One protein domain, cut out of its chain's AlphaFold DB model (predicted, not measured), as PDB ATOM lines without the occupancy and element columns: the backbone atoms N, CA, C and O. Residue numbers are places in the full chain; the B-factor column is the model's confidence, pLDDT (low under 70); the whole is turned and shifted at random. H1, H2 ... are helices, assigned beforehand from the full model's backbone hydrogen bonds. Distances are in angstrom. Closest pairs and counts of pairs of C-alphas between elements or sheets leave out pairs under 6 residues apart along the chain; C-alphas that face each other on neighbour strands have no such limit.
ATOM      1  N   GLU A  94      96.081 149.822 142.843       83.81
ATOM      2  CA  GLU A  94      96.105 150.973 141.929       83.81
ATOM      3  C   GLU A  94      96.149 152.304 142.688       83.81
ATOM      4  O   GLU A  94      96.828 153.232 142.265       83.81
ATOM      5  N   SER A  95      95.519 152.375 143.868       80.31
ATOM      6  CA  SER A  95      95.505 153.592 144.693       80.31
ATOM      7  C   SER A  95      96.873 154.019 145.233       80.31
ATOM      8  O   SER A  95      97.013 155.152 145.688       80.31
ATOM      9  N   ILE A  96      97.876 153.136 145.191       86.88
ATOM     10  CA  ILE A  96      99.246 153.442 145.617       86.88
ATOM     11  C   ILE A  96     100.243 153.468 144.457       86.88
ATOM     12  O   ILE A  96     101.387 153.853 144.672       86.88
ATOM     13  N   MET A  97      99.833 153.080 143.242       88.00
ATOM     14  CA  MET A  97     100.734 153.006 142.083       88.00
ATOM     15  C   MET A  97     101.279 154.376 141.685       88.00
ATOM     16  O   MET A  97     102.441 154.492 141.308       88.00
ATOM     17  N   ASP A  98     100.458 155.413 141.825       87.25
ATOM     18  CA  ASP A  98     100.832 156.777 141.457       87.25
ATOM     19  C   ASP A  98     101.648 157.485 142.547       87.25
ATOM     20  O   ASP A  98     102.167 158.581 142.318       87.25
ATOM     21  N   LEU A  99     101.776 156.884 143.739       91.00
ATOM     22  CA  LEU A  99     102.557 157.460 144.826       91.00
ATOM     23  C   LEU A  99     104.052 157.341 144.495       91.00
ATOM     24  O   LEU A  99     104.577 156.227 144.444       91.00
ATOM     25  N   PRO A 100     104.794 158.459 144.379       92.38
ATOM     26  CA  PRO A 100     106.209 158.429 144.000       92.38
ATOM     27  C   PRO A 100     107.071 157.667 145.013       92.38
ATOM     28  O   PRO A 100     108.149 157.182 144.675       92.38
ATOM     29  N   CYS A 101     106.598 157.561 146.256       91.69
ATOM     30  CA  CYS A 101     107.286 156.874 147.339       91.69
ATOM     31  C   CYS A 101     107.059 155.355 147.351       91.69
ATOM     32  O   CYS A 101     107.851 154.661 147.972       91.69
ATOM     33  N   ALA A 102     106.020 154.817 146.695       91.19
ATOM     34  CA  ALA A 102     105.690 153.388 146.792       91.19
ATOM     35  C   ALA A 102     106.800 152.476 146.234       91.19
ATOM     36  O   ALA A 102     107.003 151.370 146.734       91.19
ATOM     37  N   PHE A 103     107.546 152.968 145.240       89.12
ATOM     38  CA  PHE A 103     108.636 152.253 144.568       89.12
ATOM     39  C   PHE A 103     109.885 153.138 144.406       89.12
ATOM     40  O   PHE A 103     110.594 153.062 143.402       89.12
ATOM     41  N   CYS A 104     110.138 154.039 145.360       92.56
ATOM     42  CA  CYS A 104     111.229 155.003 145.247       92.56
ATOM     43  C   CYS A 104     112.599 154.336 145.429       92.56
ATOM     44  O   CYS A 104     112.868 153.697 146.441       92.56
ATOM     45  N   THR A 105     113.511 154.563 144.486       92.69
ATOM     46  CA  THR A 105     114.899 154.070 144.554       92.69
ATOM     47  C   THR A 105     115.714 154.691 145.688       92.69
ATOM     48  O   THR A 105     116.704 154.111 146.119       92.69
ATOM     49  N   ASP A 106     115.308 155.860 146.187       92.19
ATOM     50  CA  ASP A 106     116.061 156.617 147.192       92.19
ATOM     51  C   ASP A 106     115.600 156.335 148.631       92.19
ATOM     52  O   ASP A 106     115.970 157.055 149.559       92.19
ATOM     53  N   GLN A 107     114.784 155.297 148.841       89.50
ATOM     54  CA  GLN A 107     114.131 155.001 150.121       89.50
ATOM     55  C   GLN A 107     115.120 154.867 151.289       89.50
ATOM     56  O   GLN A 107     114.865 155.346 152.392       89.50
ATOM     57  N   GLU A 108     116.293 154.283 151.040       89.88
ATOM     58  CA  GLU A 108     117.345 154.120 152.048       89.88
ATOM     59  C   GLU A 108     117.963 155.451 152.496       89.88
ATOM     60  O   GLU A 108     118.458 155.557 153.618       89.88
ATOM     61  N   ARG A 109     117.899 156.486 151.653       91.81
ATOM     62  CA  ARG A 109     118.438 157.831 151.910       91.81
ATOM     63  C   ARG A 109     117.348 158.846 152.267       91.81
ATOM     64  O   ARG A 109     117.671 160.010 152.499       91.81
ATOM     65  N   CYS A 110     116.093 158.401 152.336       92.56
ATOM     66  CA  CYS A 110     114.925 159.197 152.696       92.56
ATOM     67  C   CYS A 110     114.573 159.049 154.193       92.56
ATOM     68  O   CYS A 110     114.580 157.929 154.719       92.56
ATOM     69  N   GLY A 111     114.302 160.155 154.892       88.44
ATOM     70  CA  GLY A 111     113.903 160.182 156.310       88.44
ATOM     71  C   GLY A 111     114.136 161.545 156.974       88.44
ATOM     72  O   GLY A 111     114.829 162.379 156.405       88.44
ATOM     73  N   GLU A 112     113.580 161.766 158.170       85.38
ATOM     74  CA  GLU A 112     113.624 163.069 158.874       85.38
ATOM     75  C   GLU A 112     115.052 163.595 159.112       85.38
ATOM     76  O   GLU A 112     115.308 164.781 158.927       85.38
ATOM     77  N   GLU A 113     116.003 162.715 159.431       87.44
ATOM     78  CA  GLU A 113     117.413 163.076 159.672       87.44
ATOM     79  C   GLU A 113     118.349 162.675 158.518       87.44
ATOM     80  O   GLU A 113     119.568 162.599 158.682       87.44
ATOM     81  N   LYS A 114     117.800 162.360 157.337       88.44
ATOM     82  CA  LYS A 114     118.598 161.895 156.193       88.44
ATOM     83  C   LYS A 114     118.831 162.990 155.156       88.44
ATOM     84  O   LYS A 114     118.335 164.106 155.248       88.44
ATOM     85  N   TYR A 115     119.617 162.637 154.137       88.00
ATOM     86  CA  TYR A 115     119.950 163.528 153.029       88.00
ATOM     87  C   TYR A 115     118.708 163.982 152.246       88.00
ATOM     88  O   TYR A 115     118.622 165.141 151.850       88.00
ATOM     89  N   ILE A 116     117.740 163.081 152.047       90.69
ATOM     90  CA  ILE A 116     116.452 163.400 151.429       90.69
ATOM     91  C   ILE A 116     115.396 163.412 152.530       90.69
ATOM     92  O   ILE A 116     115.143 162.387 153.160       90.69
ATOM     93  N   THR A 117     114.755 164.556 152.738       93.12
ATOM     94  CA  THR A 117     113.634 164.697 153.675       93.12
ATOM     95  C   THR A 117     112.334 164.931 152.901       93.12
ATOM     96  O   THR A 117     112.387 165.361 151.741       93.12
ATOM     97  N   PRO A 118     111.152 164.664 153.489       90.06
ATOM     98  CA  PRO A 118     109.873 164.936 152.833       90.06
ATOM     99  C   PRO A 118     109.732 166.386 152.342       90.06
ATOM    100  O   PRO A 118     109.193 166.609 151.262       90.06
ATOM    101  N   GLU A 119     110.272 167.362 153.078       90.62
ATOM    102  CA  GLU A 119     110.212 168.792 152.738       90.62
ATOM    103  C   GLU A 119     111.087 169.159 151.534       90.62
ATOM    104  O   GLU A 119     110.841 170.169 150.878       90.62
ATOM    105  N   ARG A 120     112.122 168.359 151.245       91.56
ATOM    106  CA  ARG A 120     113.110 168.614 150.181       91.56
ATOM    107  C   ARG A 120     113.037 167.601 149.037       91.56
ATOM    108  O   ARG A 120     113.891 167.600 148.155       91.56
ATOM    109  N   CYS A 121     112.044 166.717 149.044       93.62
ATOM    110  CA  CYS A 121     111.900 165.668 148.042       93.62
ATOM    111  C   CYS A 121     111.149 166.179 146.804       93.62
ATOM    112  O   CYS A 121     109.920 166.227 146.797       93.62
ATOM    113  N   GLU A 122     111.869 166.463 145.715       93.31
ATOM    114  CA  GLU A 122     111.267 166.943 144.458       93.31
ATOM    115  C   GLU A 122     110.189 166.003 143.899       93.31
ATOM    116  O   GLU A 122     109.156 166.461 143.411       93.31
ATOM    117  N   LYS A 123     110.386 164.678 143.994       93.88
ATOM    118  CA  LYS A 123     109.398 163.679 143.540       93.88
ATOM    119  C   LYS A 123     108.067 163.842 144.280       93.88
ATOM    120  O   LYS A 123     107.005 163.793 143.660       93.88
ATOM    121  N   LEU A 124     108.133 164.057 145.596       93.06
ATOM    122  CA  LEU A 124     106.961 164.275 146.436       93.06
ATOM    123  C   LEU A 124     106.336 165.645 146.157       93.06
ATOM    124  O   LEU A 124     105.123 165.721 145.978       93.06
ATOM    125  N   THR A 125     107.145 166.702 146.034       93.75
ATOM    126  CA  THR A 125     106.676 168.045 145.666       93.75
ATOM    127  C   THR A 125     105.919 168.022 144.340       93.75
ATOM    128  O   THR A 125     104.787 168.491 144.276       93.75
ATOM    129  N   ASN A 126     106.486 167.415 143.297       93.19
ATOM    130  CA  ASN A 126     105.853 167.319 141.981       93.19
ATOM    131  C   ASN A 126     104.536 166.540 142.031       93.19
ATOM    132  O   ASN A 126     103.545 166.954 141.426       93.19
ATOM    133  N   TYR A 127     104.501 165.436 142.783       93.19
ATOM    134  CA  TYR A 127     103.275 164.675 142.995       93.19
ATOM    135  C   TYR A 127     102.197 165.508 143.702       93.19
ATOM    136  O   TYR A 127     101.057 165.544 143.241       93.19
ATOM    137  N   LEU A 128     102.542 166.214 144.781       92.31
ATOM    138  CA  LEU A 128     101.603 167.084 145.491       92.31
ATOM    139  C   LEU A 128     101.106 168.211 144.578       92.31
ATOM    140  O   LEU A 128      99.904 168.396 144.447       92.31
ATOM    141  N   MET A 129     101.997 168.896 143.860       92.12
ATOM    142  CA  MET A 129     101.628 169.978 142.938       92.12
ATOM    143  C   MET A 129     100.713 169.513 141.795       92.12
ATOM    144  O   MET A 129      99.846 170.270 141.354       92.12
ATOM    145  N   LYS A 130     100.873 168.270 141.319       90.81
ATOM    146  CA  LYS A 130      99.976 167.663 140.324       90.81
ATOM    147  C   LYS A 130      98.577 167.400 140.894       90.81
ATOM    148  O   LYS A 130      97.601 167.618 140.184       90.81
ATOM    149  N   ASN A 131      98.482 166.940 142.142       88.06
ATOM    150  CA  ASN A 131      97.230 166.471 142.752       88.06
ATOM    151  C   ASN A 131      96.504 167.520 143.621       88.06
ATOM    152  O   ASN A 131      95.348 167.313 143.976       88.06
ATOM    153  N   LEU A 132      97.150 168.642 143.957       82.31
ATOM    154  CA  LEU A 132      96.559 169.759 144.711       82.31
ATOM    155  C   LEU A 132      95.711 170.707 143.848       82.31
ATOM    156  O   LEU A 132      95.065 171.600 144.385       82.31
ATOM    157  N   LYS A 133      95.696 170.535 142.520       58.75
ATOM    158  CA  LYS A 133      94.813 171.290 141.622       58.75
ATOM    159  C   LYS A 133      93.403 170.693 141.646       58.75
ATOM    160  O   LYS A 133      93.036 169.965 140.731       58.75
TER     161      LYS A 133
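Overview. This is residues 94 to 133 of the 134 residues of the protein "Lrp/AsnC family transcriptional regulator" of Candidatus Bathyarchaeota archaeon (UniProt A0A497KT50). With little regular structure, this small domain is a U of chain: from the short helix H1 a long loop runs out, turns round near residues 109 to 115, and folds back into H2, the longer helix, which makes most of the returning arm. The printed part has 40 residues with two named helices, H1 then H2, and no named strand; the class is all helix, with 14 residues in named elements. It is only just compact, close to loose, with a radius of gyration of the C-alphas of 10.6 A, and spans 29 by 20 by 12 A.

Along the chain. Find C-alpha 94 at (96.105, 150.973, 141.929), where H1, residues 94 to 97, begins; it is 5.1 A long. Go on to C-alpha 122 at (111.267, 166.943, 144.458): from there H2, residues 122 to 131, runs 14.1 A to C-alpha 131 at (97.230, 166.471, 142.752).

Arrangement. H1 and H2 are apart, with no C-alpha of the one within 8 A of the other. In H2 every O i to N i+4 pair is within hydrogen-bond range; H1 is too short for such a pair.

Size, cuts and confidence. The C-alphas farthest apart are those of Glu 94 and Glu 113, at 30.3 A. The link from H1 to H2, residues 98 to 121, is long, and the printed part has no cut. Look at residue 133 for the one pLDDT under 70; the mean of the printed part is 89.4.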